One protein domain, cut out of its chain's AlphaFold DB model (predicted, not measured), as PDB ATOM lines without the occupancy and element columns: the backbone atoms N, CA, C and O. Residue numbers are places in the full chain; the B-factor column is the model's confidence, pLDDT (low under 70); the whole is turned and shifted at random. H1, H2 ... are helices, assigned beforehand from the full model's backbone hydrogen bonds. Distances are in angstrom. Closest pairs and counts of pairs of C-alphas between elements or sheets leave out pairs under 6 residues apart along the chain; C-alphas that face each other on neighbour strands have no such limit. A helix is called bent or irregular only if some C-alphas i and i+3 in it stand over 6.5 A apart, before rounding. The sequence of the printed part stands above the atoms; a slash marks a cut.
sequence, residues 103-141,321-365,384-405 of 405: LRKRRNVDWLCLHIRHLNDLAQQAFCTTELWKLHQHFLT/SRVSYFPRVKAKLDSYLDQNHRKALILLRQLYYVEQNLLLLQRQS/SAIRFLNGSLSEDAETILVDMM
ATOM      1  N   LEU A 103     160.523 105.595 112.309       83.38
ATOM      2  CA  LEU A 103     160.804 105.068 113.649       83.38
ATOM      3  C   LEU A 103     160.213 105.970 114.733       83.38
ATOM      4  O   LEU A 103     159.650 105.479 115.715       83.38
ATOM      5  N   ARG A 104     160.289 107.290 114.539       78.25
ATOM      6  CA  ARG A 104     159.692 108.268 115.454       78.25
ATOM      7  C   ARG A 104     158.171 108.128 115.497       78.25
ATOM      8  O   ARG A 104     157.597 108.062 116.583       78.25
ATOM      9  N   LYS A 105     157.533 108.006 114.328       79.06
ATOM     10  CA  LYS A 105     156.090 107.768 114.216       79.06
ATOM     11  C   LYS A 105     155.682 106.472 114.919       79.06
ATOM     12  O   LYS A 105     154.745 106.500 115.708       79.06
ATOM     13  N   ARG A 106     156.403 105.366 114.693       84.12
ATOM     14  CA  ARG A 106     156.146 104.080 115.372       84.12
ATOM     15  C   ARG A 106     156.235 104.211 116.889       84.12
ATOM     16  O   ARG A 106     155.271 103.883 117.566       84.12
ATOM     17  N   ARG A 107     157.320 104.796 117.410       83.00
ATOM     18  CA  ARG A 107     157.489 105.023 118.856       83.00
ATOM     19  C   ARG A 107     156.325 105.815 119.452       83.00
ATOM     20  O   ARG A 107     155.889 105.527 120.561       83.00
ATOM     21  N   ASN A 108     155.833 106.814 118.729       78.50
ATOM     22  CA  ASN A 108     154.723 107.635 119.192       78.50
ATOM     23  C   ASN A 108     153.389 106.892 119.163       78.50
ATOM     24  O   ASN A 108     152.608 107.034 120.098       78.50
ATOM     25  N   VAL A 109     153.137 106.091 118.128       81.81
ATOM     26  CA  VAL A 109     151.955 105.223 118.071       81.81
ATOM     27  C   VAL A 109     152.000 104.198 119.200       81.81
ATOM     28  O   VAL A 109     151.006 104.029 119.899       81.81
ATOM     29  N   ASP A 110     153.153 103.578 119.445       85.44
ATOM     30  CA  ASP A 110     153.330 102.633 120.550       85.44
ATOM     31  C   ASP A 110     153.099 103.321 121.903       85.44
ATOM     32  O   ASP A 110     152.394 102.795 122.766       85.44
ATOM     33  N   TRP A 111     153.624 104.540 122.067       87.12
ATOM     34  CA  TRP A 111     153.386 105.357 123.254       87.12
ATOM     35  C   TRP A 111     151.898 105.688 123.424       87.12
ATOM     36  O   TRP A 111     151.371 105.523 124.521       87.12
ATOM     37  N   LEU A 112     151.196 106.093 122.361       85.00
ATOM     38  CA  LEU A 112     149.747 106.325 122.404       85.00
ATOM     39  C   LEU A 112     148.994 105.079 122.832       85.00
ATOM     40  O   LEU A 112     148.145 105.153 123.715       85.00
ATOM     41  N   CYS A 113     149.313 103.941 122.223       86.88
ATOM     42  CA  CYS A 113     148.655 102.676 122.514       86.88
ATOM     43  C   CYS A 113     148.841 102.280 123.983       86.88
ATOM     44  O   CYS A 113     147.900 101.802 124.612       86.88
ATOM     45  N   LEU A 114     150.021 102.542 124.555       89.62
ATOM     46  CA  LEU A 114     150.290 102.308 125.973       89.62
ATOM     47  C   LEU A 114     149.460 103.230 126.887       89.62
ATOM     48  O   LEU A 114     149.017 102.810 127.955       89.62
ATOM     49  N   HIS A 115     149.237 104.479 126.473       88.00
ATOM     50  CA  HIS A 115     148.622 105.515 127.310       88.00
ATOM     51  C   HIS A 115     147.138 105.777 127.024       88.00
ATOM     52  O   HIS A 115     146.510 106.553 127.747       88.00
ATOM     53  N   ILE A 116     146.546 105.118 126.024       87.94
ATOM     54  CA  ILE A 116     145.171 105.391 125.583       87.94
ATOM     55  C   ILE A 116     144.147 105.217 126.707       87.94
ATOM     56  O   ILE A 116     143.235 106.030 126.842       87.94
ATOM     57  N   ARG A 117     144.336 104.214 127.575       90.75
ATOM     58  CA  ARG A 117     143.458 103.992 128.733       90.75
ATOM     59  C   ARG A 117     143.464 105.202 129.666       90.75
ATOM     60  O   ARG A 117     142.407 105.710 130.005       90.75
ATOM     61  N   HIS A 118     144.645 105.721 129.990       90.50
ATOM     62  CA  HIS A 118     144.780 106.877 130.875       90.50
ATOM     63  C   HIS A 118     144.228 108.165 130.237       90.50
ATOM     64  O   HIS A 118     143.600 108.981 130.911       90.50
ATOM     65  N   LEU A 119     144.420 108.350 128.926       89.00
ATOM     66  CA  LEU A 119     143.832 109.475 128.190       89.00
ATOM     67  C   LEU A 119     142.295 109.427 128.190       89.00
ATOM     68  O   LEU A 119     141.656 110.478 128.291       89.00
ATOM     69  N   ASN A 120     141.713 108.227 128.119       88.62
ATOM     70  CA  ASN A 120     140.271 108.015 128.243       88.62
ATOM     71  C   ASN A 120     139.780 108.281 129.671       88.62
ATOM     72  O   ASN A 120     138.769 108.963 129.842       88.62
ATOM     73  N   ASP A 121     140.511 107.825 130.689       91.56
ATOM     74  CA  ASP A 121     140.173 108.083 132.094       91.56
ATOM     75  C   ASP A 121     140.129 109.598 132.379       91.56
ATOM     76  O   ASP A 121     139.175 110.104 132.977       91.56
ATOM     77  N   LEU A 122     141.101 110.362 131.859       90.25
ATOM     78  CA  LEU A 122     141.123 111.832 131.942       90.25
ATOM     79  C   LEU A 122     139.916 112.495 131.259       90.25
ATOM     80  O   LEU A 122     139.438 113.538 131.717       90.25
ATOM     81  N   ALA A 123     139.417 111.899 130.174       90.06
ATOM     82  CA  ALA A 123     138.250 112.399 129.455       90.06
ATOM     83  C   ALA A 123     136.934 112.157 130.214       90.06
ATOM     84  O   ALA A 123     135.977 112.921 130.061       90.06
ATOM     85  N   GLN A 124     136.888 111.114 131.046       93.88
ATOM     86  CA  GLN A 124     135.715 110.754 131.847       93.88
ATOM     87  C   GLN A 124     135.643 111.494 133.189       93.88
ATOM     88  O   GLN A 124     134.569 111.568 133.787       93.88
ATOM     89  N   GLN A 125     136.751 112.079 133.653       93.50
ATOM     90  CA  GLN A 125     136.776 112.862 134.888       93.50
ATOM     91  C   GLN A 125     135.734 113.990 134.882       93.50
ATOM     92  O   GLN A 125     135.562 114.709 133.890       93.50
ATOM     93  N   ALA A 126     135.084 114.184 136.033       95.88
ATOM     94  CA  ALA A 126     134.057 115.202 136.224       95.88
ATOM     95  C   ALA A 126     134.553 116.602 135.831       95.88
ATOM     96  O   ALA A 126     135.735 116.937 135.958       95.88
ATOM     97  N   PHE A 127     133.634 117.424 135.329       95.56
ATOM     98  CA  PHE A 127     133.956 118.785 134.924       95.56
ATOM     99  C   PHE A 127     134.291 119.645 136.148       95.56
ATOM    100  O   PHE A 127     133.531 119.675 137.115       95.56
ATOM    101  N   CYS A 128     135.411 120.367 136.087       96.44
ATOM    102  CA  CYS A 128     135.876 121.236 137.160       96.44
ATOM    103  C   CYS A 128     136.323 122.591 136.594       96.44
ATOM    104  O   CYS A 128     137.336 122.693 135.901       96.44
ATOM    105  N   THR A 129     135.577 123.655 136.898       96.00
ATOM    106  CA  THR A 129     135.846 125.004 136.368       96.00
ATOM    107  C   THR A 129     137.182 125.570 136.851       96.00
ATOM    108  O   THR A 129     137.885 126.240 136.098       96.00
ATOM    109  N   THR A 130     137.560 125.294 138.102       97.56
ATOM    110  CA  THR A 130     138.827 125.783 138.669       97.56
ATOM    111  C   THR A 130     140.028 125.130 137.991       97.56
ATOM    112  O   THR A 130     141.043 125.784 137.764       97.56
ATOM    113  N   GLU A 131     139.906 123.858 137.621       96.88
ATOM    114  CA  GLU A 131     140.922 123.140 136.859       96.88
ATOM    115  C   GLU A 131     141.040 123.670 135.430       96.88
ATOM    116  O   GLU A 131     142.153 123.931 134.977       96.88
ATOM    117  N   LEU A 132     139.907 123.900 134.752       95.81
ATOM    118  CA  LEU A 132     139.892 124.512 133.421       95.81
ATOM    119  C   LEU A 132     140.668 125.829 133.421       95.81
ATOM    120  O   LEU A 132     141.523 126.039 132.563       95.81
ATOM    121  N   TRP A 133     140.418 126.684 134.411       96.00
ATOM    122  CA  TRP A 133     141.107 127.964 134.527       96.00
ATOM    123  C   TRP A 133     142.610 127.806 134.788       96.00
ATOM    124  O   TRP A 133     143.413 128.469 134.134       96.00
ATOM    125  N   LYS A 134     143.013 126.885 135.675       96.50
ATOM    126  CA  LYS A 134     144.434 126.589 135.939       96.50
ATOM    127  C   LYS A 134     145.161 126.089 134.690       96.50
ATOM    128  O   LYS A 134     146.248 126.570 134.380       96.50
ATOM    129  N   LEU A 135     144.566 125.149 133.958       95.56
ATOM    130  CA  LEU A 135     145.155 124.610 132.731       95.56
ATOM    131  C   LEU A 135     145.192 125.660 131.619       95.56
ATOM    132  O   LEU A 135     146.199 125.797 130.926       95.56
ATOM    133  N   HIS A 136     144.128 126.449 131.486       94.75
ATOM    134  CA  HIS A 136     144.093 127.579 130.569       94.75
ATOM    135  C   HIS A 136     145.228 128.563 130.875       94.75
ATOM    136  O   HIS A 136     145.971 128.945 129.974       94.75
ATOM    137  N   GLN A 137     145.429 128.932 132.144       94.31
ATOM    138  CA  GLN A 137     146.564 129.760 132.542       94.31
ATOM    139  C   GLN A 137     147.899 129.102 132.205       94.31
ATOM    140  O   GLN A 137     148.745 129.759 131.608       94.31
ATOM    141  N   HIS A 138     148.095 127.823 132.519       93.75
ATOM    142  CA  HIS A 138     149.345 127.124 132.212       93.75
ATOM    143  C   HIS A 138     149.706 127.199 130.721       93.75
ATOM    144  O   HIS A 138     150.848 127.503 130.375       93.75
ATOM    145  N   PHE A 139     148.733 126.987 129.830       93.56
ATOM    146  CA  PHE A 139     148.987 126.923 128.390       93.56
ATOM    147  C   PHE A 139     148.942 128.266 127.659       93.56
ATOM    148  O   PHE A 139     149.672 128.442 126.676       93.56
ATOM    149  N   LEU A 140     148.096 129.200 128.101       92.62
ATOM    150  CA  LEU A 140     147.886 130.484 127.430       92.62
ATOM    151  C   LEU A 140     148.660 131.634 128.070       92.62
ATOM    152  O   LEU A 140     148.882 132.640 127.393       92.62
ATOM    153  N   THR A 141     149.133 131.492 129.312       91.31
ATOM    154  CA  THR A 141     149.997 132.517 129.904       91.31
ATOM    155  C   THR A 141     151.303 132.570 129.110       91.31
ATOM    156  O   THR A 141     151.943 131.532 128.900       91.31
ATOM    157  N   SER A 321     152.861 131.927 124.045       86.75
ATOM    158  CA  SER A 321     152.222 131.015 124.987       86.75
ATOM    159  C   SER A 321     152.610 129.573 124.653       86.75
ATOM    160  O   SER A 321     152.974 129.280 123.510       86.75
ATOM    161  N   ARG A 322     152.534 128.656 125.624       85.62
ATOM    162  CA  ARG A 322     152.906 127.243 125.404       85.62
ATOM    163  C   ARG A 322     152.080 126.615 124.283       85.62
ATOM    164  O   ARG A 322     152.614 125.913 123.437       85.62
ATOM    165  N   VAL A 323     150.791 126.949 124.209       87.25
ATOM    166  CA  VAL A 323     149.905 126.435 123.154       87.25
ATOM    167  C   VAL A 323     150.265 126.950 121.754       87.25
ATOM    168  O   VAL A 323     149.892 126.347 120.757       87.25
ATOM    169  N   SER A 324     151.024 128.046 121.636       86.12
ATOM    170  CA  SER A 324     151.417 128.582 120.325       86.12
ATOM    171  C   SER A 324     152.447 127.727 119.578       86.12
ATOM    172  O   SER A 324     152.677 127.971 118.393       86.12
ATOM    173  N   TYR A 325     153.038 126.731 120.245       84.62
ATOM    174  CA  TYR A 325     153.849 125.700 119.597       84.62
ATOM    175  C   TYR A 325     152.994 124.618 118.919       84.62
ATOM    176  O   TYR A 325     153.513 123.903 118.073       84.62
ATOM    177  N   PHE A 326     151.689 124.559 119.216       88.44
ATOM    178  CA  PHE A 326     150.755 123.549 118.713       88.44
ATOM    179  C   PHE A 326     149.600 124.224 117.957       88.44
ATOM    180  O   PHE A 326     148.517 124.423 118.511       88.44
ATOM    181  N   PRO A 327     149.822 124.695 116.717       87.00
ATOM    182  CA  PRO A 327     148.866 125.551 116.020       87.00
ATOM    183  C   PRO A 327     147.511 124.879 115.759       87.00
ATOM    184  O   PRO A 327     146.488 125.569 115.810       87.00
ATOM    185  N   ARG A 328     147.470 123.562 115.514       91.25
ATOM    186  CA  ARG A 328     146.212 122.828 115.295       91.25
ATOM    187  C   ARG A 328     145.483 122.626 116.612       91.25
ATOM    188  O   ARG A 328     144.287 122.908 116.693       91.25
ATOM    189  N   VAL A 329     146.214 122.225 117.655       92.25
ATOM    190  CA  VAL A 329     145.665 122.090 119.014       92.25
ATOM    191  C   VAL A 329     145.111 123.427 119.498       92.25
ATOM    192  O   VAL A 329     144.011 123.471 120.040       92.25
ATOM    193  N   LYS A 330     145.817 124.533 119.236       94.00
ATOM    194  CA  LYS A 330     145.360 125.884 119.566       94.00
ATOM    195  C   LYS A 330     144.044 126.220 118.869       94.00
ATOM    196  O   LYS A 330     143.116 126.660 119.533       94.00
ATOM    197  N   ALA A 331     143.954 126.013 117.555       93.69
ATOM    198  CA  ALA A 331     142.734 126.311 116.805       93.69
ATOM    199  C   ALA A 331     141.535 125.489 117.314       93.69
ATOM    200  O   ALA A 331     140.434 126.020 117.461       93.69
ATOM    201  N   LYS A 332     141.761 124.209 117.635       95.00
ATOM    202  CA  LYS A 332     140.731 123.322 118.189       95.00
ATOM    203  C   LYS A 332     140.318 123.738 119.601       95.00
ATOM    204  O   LYS A 332     139.128 123.768 119.906       95.00
ATOM    205  N   LEU A 333     141.286 124.119 120.433       95.44
ATOM    206  CA  LEU A 333     141.046 124.628 121.778       95.44
ATOM    207  C   LEU A 333     140.236 125.926 121.750       95.44
ATOM    208  O   LEU A 333     139.246 126.011 122.468       95.44
ATOM    209  N   ASP A 334     140.618 126.889 120.909       95.56
ATOM    210  CA  ASP A 334     139.892 128.154 120.745       95.56
ATOM    211  C   ASP A 334     138.430 127.867 120.339       95.56
ATOM    212  O   ASP A 334     137.498 128.351 120.978       95.56
ATOM    213  N   SER A 335     138.212 126.958 119.378       96.62
ATOM    214  CA  SER A 335     136.861 126.539 118.975       96.62
ATOM    215  C   SER A 335     136.064 125.864 120.100       96.62
ATOM    216  O   SER A 335     134.846 126.034 120.174       96.62
ATOM    217  N   TYR A 336     136.704 125.062 120.954       96.25
ATOM    218  CA  TYR A 336     136.033 124.413 122.082       96.25
ATOM    219  C   TYR A 336     135.752 125.374 123.231       96.25
ATOM    220  O   TYR A 336     134.749 125.196 123.919       96.25
ATOM    221  N   LEU A 337     136.591 126.384 123.445       95.38
ATOM    222  CA  LEU A 337     136.321 127.425 124.433       95.38
ATOM    223  C   LEU A 337     135.066 128.223 124.064       95.38
ATOM    224  O   LEU A 337     134.294 128.546 124.957       95.38
ATOM    225  N   ASP A 338     134.798 128.433 122.775       96.19
ATOM    226  CA  ASP A 338     133.584 129.131 122.335       96.19
ATOM    227  C   ASP A 338     132.326 128.241 122.371       96.19
ATOM    228  O   ASP A 338     131.233 128.715 122.677       96.19
ATOM    229  N   GLN A 339     132.454 126.947 122.047       97.12
ATOM    230  CA  GLN A 339     131.297 126.061 121.835       97.12
ATOM    231  C   GLN A 339     131.001 125.111 123.003       97.12
ATOM    232  O   GLN A 339     129.844 124.773 123.256       97.12
ATOM    233  N   ASN A 340     132.032 124.580 123.670       96.62
ATOM    234  CA  ASN A 340     131.881 123.514 124.660       96.62
ATOM    235  C   ASN A 340     133.073 123.437 125.633       96.62
ATOM    236  O   ASN A 340     134.046 122.707 125.412       96.62
ATOM    237  N   HIS A 341     132.937 124.100 126.785       96.69
ATOM    238  CA  HIS A 341     133.968 124.127 127.829       96.69
ATOM    239  C   HIS A 341     134.372 122.736 128.339       96.69
ATOM    240  O   HIS A 341     135.517 122.542 128.749       96.69
ATOM    241  N   ARG A 342     133.468 121.745 128.308       95.44
ATOM    242  CA  ARG A 342     133.798 120.372 128.716       95.44
ATOM    243  C   ARG A 342     134.800 119.745 127.753       95.44
ATOM    244  O   ARG A 342     135.773 119.155 128.208       95.44
ATOM    245  N   LYS A 343     134.600 119.914 126.442       95.44
ATOM    246  CA  LYS A 343     135.566 119.455 125.430       95.44
ATOM    247  C   LYS A 343     136.900 120.191 125.559       95.44
ATOM    248  O   LYS A 343     137.944 119.549 125.491       95.44
ATOM    249  N   ALA A 344     136.871 121.498 125.827       96.38
ATOM    250  CA  ALA A 344     138.086 122.279 126.068       96.38
ATOM    251  C   ALA A 344     138.882 121.752 127.276       96.38
ATOM    252  O   ALA A 344     140.095 121.571 127.182       96.38
ATOM    253  N   LEU A 345     138.203 121.448 128.390       95.62
ATOM    254  CA  LEU A 345     138.841 120.880 129.580       95.62
ATOM    255  C   LEU A 345     139.477 119.513 129.295       95.62
ATOM    256  O   LEU A 345     140.611 119.278 129.703       95.62
ATOM    257  N   ILE A 346     138.773 118.629 128.580       94.25
ATOM    258  CA  ILE A 346     139.299 117.307 128.201       94.25
ATOM    259  C   ILE A 346     140.582 117.464 127.375       94.25
ATOM    260  O   ILE A 346     141.604 116.867 127.717       94.25
ATOM    261  N   LEU A 347     140.553 118.322 126.351       94.50
ATOM    262  CA  LEU A 347     141.710 118.582 125.496       94.50
ATOM    263  C   LEU A 347     142.899 119.131 126.300       94.50
ATOM    264  O   LEU A 347     144.030 118.679 126.129       94.50
ATOM    265  N   LEU A 348     142.652 120.065 127.224       95.38
ATOM    266  CA  LEU A 348     143.688 120.639 128.087       95.38
ATOM    267  C   LEU A 348     144.297 119.617 129.057       95.38
ATOM    268  O   LEU A 348     145.512 119.627 129.254       95.38
ATOM    269  N   ARG A 349     143.489 118.722 129.642       95.25
ATOM    270  CA  ARG A 349     143.986 117.630 130.501       95.25
ATOM    271  C   ARG A 349     144.895 116.686 129.725       95.25
ATOM    272  O   ARG A 349     145.956 116.304 130.215       95.25
ATOM    273  N   GLN A 350     144.490 116.326 128.512       92.94
ATOM    274  CA  GLN A 350     145.262 115.437 127.649       92.94
ATOM    275  C   GLN A 350     146.567 116.080 127.215       92.94
ATOM    276  O   GLN A 350     147.620 115.462 127.353       92.94
ATOM    277  N   LEU A 351     146.518 117.342 126.787       92.19
ATOM    278  CA  LEU A 351     147.714 118.100 126.440       92.19
ATOM    279  C   LEU A 351     148.677 118.203 127.630       92.19
ATOM    280  O   LEU A 351     149.873 117.975 127.467       92.19
ATOM    281  N   TYR A 352     148.165 118.475 128.835       94.00
ATOM    282  CA  TYR A 352     148.971 118.508 130.057       94.00
ATOM    283  C   TYR A 352     149.617 117.155 130.355       94.00
ATOM    284  O   TYR A 352     150.812 117.086 130.631       94.00
ATOM    285  N   TYR A 353     148.855 116.067 130.261       93.00
ATOM    286  CA  TYR A 353     149.376 114.725 130.491       93.00
ATOM    287  C   TYR A 353     150.478 114.345 129.495       93.00
ATOM    288  O   TYR A 353     151.532 113.850 129.899       93.00
ATOM    289  N   VAL A 354     150.251 114.597 128.205       89.62
ATOM    290  CA  VAL A 354     151.233 114.330 127.146       89.62
ATOM    291  C   VAL A 354     152.495 115.168 127.372       89.62
ATOM    292  O   VAL A 354     153.601 114.632 127.314       89.62
ATOM    293  N   GLU A 355     152.345 116.448 127.722       88.81
ATOM    294  CA  GLU A 355     153.465 117.333 128.054       88.81
ATOM    295  C   GLU A 355     154.295 116.796 129.230       88.81
ATOM    296  O   GLU A 355     155.518 116.695 129.114       88.81
ATOM    297  N   GLN A 356     153.660 116.401 130.339       89.56
ATOM    298  CA  GLN A 356     154.376 115.855 131.499       89.56
ATOM    299  C   GLN A 356     155.149 114.581 131.142       89.56
ATOM    300  O   GLN A 356     156.319 114.446 131.497       89.56
ATOM    301  N   ASN A 357     154.535 113.662 130.395       86.19
ATOM    302  CA  ASN A 357     155.184 112.404 130.034       86.19
ATOM    303  C   ASN A 357     156.322 112.588 129.028       86.19
ATOM    304  O   ASN A 357     157.355 111.933 129.161       86.19
ATOM    305  N   LEU A 358     156.178 113.489 128.054       83.38
ATOM    306  CA  LEU A 358     157.244 113.765 127.089       83.38
ATOM    307  C   LEU A 358     158.430 114.484 127.736       83.38
ATOM    308  O   LEU A 358     159.577 114.122 127.468       83.38
ATOM    309  N   LEU A 359     158.176 115.438 128.638       78.19
ATOM    310  CA  LEU A 359     159.240 116.097 129.403       78.19
ATOM    311  C   LEU A 359     159.976 115.112 130.325       78.19
ATOM    312  O   LEU A 359     161.201 115.192 130.460       78.19
ATOM    313  N   LEU A 360     159.257 114.158 130.926       77.00
ATOM    314  CA  LEU A 360     159.863 113.082 131.715       77.00
ATOM    315  C   LEU A 360     160.695 112.134 130.844       77.00
ATOM    316  O   LEU A 360     161.834 111.832 131.212       77.00
ATOM    317  N   LEU A 361     160.187 111.728 129.674       71.50
ATOM    318  CA  LEU A 361     160.935 110.897 128.724       71.50
ATOM    319  C   LEU A 361     162.235 111.577 128.283       71.50
ATOM    320  O   LEU A 361     163.268 110.923 128.173       71.50
ATOM    321  N   GLN A 362     162.202 112.892 128.058       69.25
ATOM    322  CA  GLN A 362     163.385 113.640 127.646       69.25
ATOM    323  C   GLN A 362     164.446 113.715 128.755       69.25
ATOM    324  O   GLN A 362     165.643 113.691 128.465       69.25
ATOM    325  N   ARG A 363     164.030 113.767 130.028       68.44
ATOM    326  CA  ARG A 363     164.964 113.719 131.165       68.44
ATOM    327  C   ARG A 363     165.591 112.347 131.368       68.44
ATOM    328  O   ARG A 363     166.729 112.279 131.823       68.44
ATOM    329  N   GLN A 364     164.904 111.275 130.987       64.62
ATOM    330  CA  GLN A 364     165.454 109.918 130.990       64.62
ATOM    331  C   GLN A 364     166.329 109.656 129.755       64.62
ATOM    332  O   GLN A 364     166.259 108.586 129.150       64.62
ATOM    333  N   SER A 365     167.169 110.628 129.370       53.97
ATOM    334  CA  SER A 365     168.204 110.401 128.360       53.97
ATOM    335  C   SER A 365     168.965 109.119 128.714       53.97
ATOM    336  O   SER A 365     169.224 108.921 129.906       53.97
ATOM    337  N   SER A 384     147.377  94.452 116.492       46.72
ATOM    338  CA  SER A 384     146.117  95.218 116.584       46.72
ATOM    339  C   SER A 384     145.978  96.377 117.582       46.72
ATOM    340  O   SER A 384     144.878  96.913 117.685       46.72
ATOM    341  N   ALA A 385     147.046  96.910 118.184       44.34
ATOM    342  CA  ALA A 385     146.919  98.156 118.966       44.34
ATOM    343  C   ALA A 385     146.389  99.355 118.131       44.34
ATOM    344  O   ALA A 385     145.641 100.191 118.630       44.34
ATOM    345  N   ILE A 386     146.646  99.357 116.814       46.28
ATOM    346  CA  ILE A 386     146.111 100.348 115.858       46.28
ATOM    347  C   ILE A 386     144.573 100.269 115.728       46.28
ATOM    348  O   ILE A 386     143.941 101.258 115.371       46.28
ATOM    349  N   ARG A 387     143.932  99.130 116.046       46.34
ATOM    350  CA  ARG A 387     142.469  98.965 115.901       46.34
ATOM    351  C   ARG A 387     141.653  99.502 117.083       46.34
ATOM    352  O   ARG A 387     140.438  99.606 116.959       46.34
ATOM    353  N   PHE A 388     142.291  99.856 118.200       44.88
ATOM    354  CA  PHE A 388     141.600 100.362 119.397       44.88
ATOM    355  C   PHE A 388     141.567 101.891 119.495       44.88
ATOM    356  O   PHE A 388     140.939 102.448 120.392       44.88
ATOM    357  N   LEU A 389     142.185 102.578 118.539       47.75
ATOM    358  CA  LEU A 389     142.153 104.027 118.391       47.75
ATOM    359  C   LEU A 389     140.899 104.477 117.612       47.75
ATOM    360  O   LEU A 389     140.976 105.252 116.667       47.75
ATOM    361  N   ASN A 390     139.720 103.976 117.992       42.44
ATOM    362  CA  ASN A 390     138.450 104.400 117.399       42.44
ATOM    363  C   ASN A 390     137.735 105.383 118.333       42.44
ATOM    364  O   ASN A 390     137.281 105.017 119.415       42.44
ATOM    365  N   GLY A 391     137.640 106.644 117.904       58.31
ATOM    366  CA  GLY A 391     136.910 107.711 118.592       58.31
ATOM    367  C   GLY A 391     137.578 109.078 118.434       58.31
ATOM    368  O   GLY A 391     138.763 109.165 118.119       58.31
ATOM    369  N   SER A 392     136.840 110.157 118.713       58.16
ATOM    370  CA  SER A 392     137.352 111.543 118.648       58.16
ATOM    371  C   SER A 392     138.595 111.776 119.519       58.16
ATOM    372  O   SER A 392     139.393 112.666 119.255       58.16
ATOM    373  N   LEU A 393     138.766 110.939 120.546       58.25
ATOM    374  CA  LEU A 393     139.898 110.916 121.469       58.25
ATOM    375  C   LEU A 393     141.218 110.499 120.812       58.25
ATOM    376  O   LEU A 393     142.265 111.052 121.142       58.25
ATOM    377  N   SER A 394     141.170 109.557 119.867       61.69
ATOM    378  CA  SER A 394     142.350 109.162 119.097       61.69
ATOM    379  C   SER A 394     142.818 110.294 118.191       61.69
ATOM    380  O   SER A 394     144.007 110.578 118.115       61.69
ATOM    381  N   GLU A 395     141.877 110.956 117.521       71.06
ATOM    382  CA  GLU A 395     142.174 112.051 116.597       71.06
ATOM    383  C   GLU A 395     142.770 113.265 117.335       71.06
ATOM    384  O   GLU A 395     143.726 113.889 116.868       71.06
ATOM    385  N   ASP A 396     142.260 113.569 118.532       69.44
ATOM    386  CA  ASP A 396     142.821 114.601 119.413       69.44
ATOM    387  C   ASP A 396     144.242 114.243 119.875       69.44
ATOM    388  O   ASP A 396     145.149 115.072 119.810       69.44
ATOM    389  N   ALA A 397     144.482 112.993 120.271       69.19
ATOM    390  CA  ALA A 397     145.806 112.556 120.705       69.19
ATOM    391  C   ALA A 397     146.825 112.501 119.546       69.19
ATOM    392  O   ALA A 397     147.986 112.878 119.721       69.19
ATOM    393  N   GLU A 398     146.394 112.088 118.351       70.50
ATOM    394  CA  GLU A 398     147.215 112.105 117.138       70.50
ATOM    395  C   GLU A 398     147.575 113.538 116.739       70.50
ATOM    396  O   GLU A 398     148.743 113.827 116.490       70.50
ATOM    397  N   THR A 399     146.606 114.459 116.740       75.69
ATOM    398  CA  THR A 399     146.877 115.870 116.417       75.69
ATOM    399  C   THR A 399     147.826 116.522 117.417       75.69
ATOM    400  O   THR A 399     148.721 117.251 116.988       75.69
ATOM    401  N   ILE A 400     147.703 116.216 118.713       74.81
ATOM    402  CA  ILE A 400     148.660 116.666 119.734       74.81
ATOM    403  C   ILE A 400     150.068 116.143 119.425       74.81
ATOM    404  O   ILE A 400     151.023 116.917 119.448       74.81
ATOM    405  N   LEU A 401     150.221 114.860 119.096       72.69
ATOM    406  CA  LEU A 401     151.543 114.289 118.819       72.69
ATOM    407  C   LEU A 401     152.152 114.739 117.496       72.69
ATOM    408  O   LEU A 401     153.374 114.839 117.408       72.69
ATOM    409  N   VAL A 402     151.329 115.000 116.482       75.38
ATOM    410  CA  VAL A 402     151.784 115.573 115.212       75.38
ATOM    411  C   VAL A 402     152.291 116.998 115.420       75.38
ATOM    412  O   VAL A 402     153.313 117.349 114.848       75.38
ATOM    413  N   ASP A 403     151.613 117.800 116.244       73.50
ATOM    414  CA  ASP A 403     152.031 119.176 116.535       73.50
ATOM    415  C   ASP A 403     153.234 119.245 117.502       73.50
ATOM    416  O   ASP A 403     153.966 120.233 117.498       73.50
ATOM    417  N   MET A 404     153.449 118.227 118.345       63.50
ATOM    418  CA  MET A 404     154.576 118.169 119.292       63.50
ATOM    419  C   MET A 404     155.925 117.768 118.679       63.50
ATOM    420  O   MET A 404     156.941 117.849 119.374       63.50
ATOM    421  N   MET A 405     155.948 117.336 117.417       57.38
ATOM    422  CA  MET A 405     157.150 116.908 116.690       57.38
ATOM    423  C   MET A 405     157.564 117.901 115.617       57.38
ATOM    424  O   MET A 405     158.792 117.966 115.368       57.38
TER     425      MET A 405
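What this domain is: This is residues 103 to 141, 321 to 365 and 384 to 405 of the 405 residues of the protein "Hypothetical protein" of Proboscia inermis (UniProt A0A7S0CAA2). One long helix, H5, runs through the middle, and H1b, H2 and H4 pack round its residues 343 to 353, while residues 359 to 365, of which 359 to 363 belong to H5, stick out. H7 packs on the first residues of H4, H1a swings away from H1b at a steep bend, and the short H6 packs on H1a at the rim. The printed part has 106 residues with seven named helices, H1 to H7 in order along the chain, and no named strand; its class is all helix. It is compact, with a radius of gyration of the C-alphas of 13.6 A and spans of 36 by 29 by 21 A.

Where its parts are: H1, residues 103 to 124, was assigned as one helix by its hydrogen bonds but is bent: C-alphas 114 and 117 are 7.6 A apart. Its arms are H1a, residues 103 to 114, 16.4 A long from C-alpha 103 at (160.804, 105.068, 113.649), and H1b, residues 117 to 124, 10.7 A. H2 is residues 129 to 140, 16.0 A. H3, residues 322 to 325, is neither bent nor irregular, but only just: C-alphas 322 and 325 are 6.1 A apart. H4 is residues 327 to 339, 18.5 A. H5, residues 341 to 363, is 32.9 A long, from (133.968, 124.127, 127.829) to (164.964, 113.719, 131.165). H6 is residues 385 to 388, 5.8 A, and H7 is residues 392 to 403, 16.7 A, ending at C-alpha 403, (152.031, 119.176, 116.535).

How they stand to each other: H5 is the hub, touching four helices. H1b touches it at a shallow tilt of 29 degrees, opposite ways; the closest C-alphas, of Ala 123 and Ile 346, are 5.2 A apart. H2 touches H5 at a steep tilt of 53 degrees, the same way, with C-alphas of Leu 132 and Leu 345 closest at 5.4 A. H4 and H5 form a helical hairpin at a shallow tilt of 28 degrees, with C-alphas of Tyr 336 and Ala 344 closest at 5.0 A. H7 only just touches H5, with 3 pairs of C-alphas within 8 A, the closest being Leu 351 and Ile 400 at 6.9 A. H7 touches H4 with residues 399 to 403 alone, C-alphas of Val 329 and Ile 400 closest at 6.2 A. H3 touches H2, with C-alphas of Phe 139 and Arg 322 closest at 4.9 A. H6 touches H1a, with C-alphas of Cys 113 and Ala 385 closest at 6.0 A. H1a and H5 are apart. Every O i to N i+4 pair is within hydrogen-bond range in H1a, H1b, H2, H4, H5 and H7; H3 and H6 are too short for such a pair.

The domain as a whole: The C-alphas of Gln 339 and Ser 365 are the farthest apart, at 40.6 A. Residues 142 to 320 are cut out, with 5.6 A from C-alpha 141 to 321, and residues 366 to 383, with 29.3 A from C-alpha 365 to 384. The links H1 to H2, H3 to H4, H4 to H5 and H6 to H7 are tight. The mean pLDDT of the printed part is 83.4; residues 362 to 365, 384 to 394, 396 to 397 and 404 to 405 are under 70.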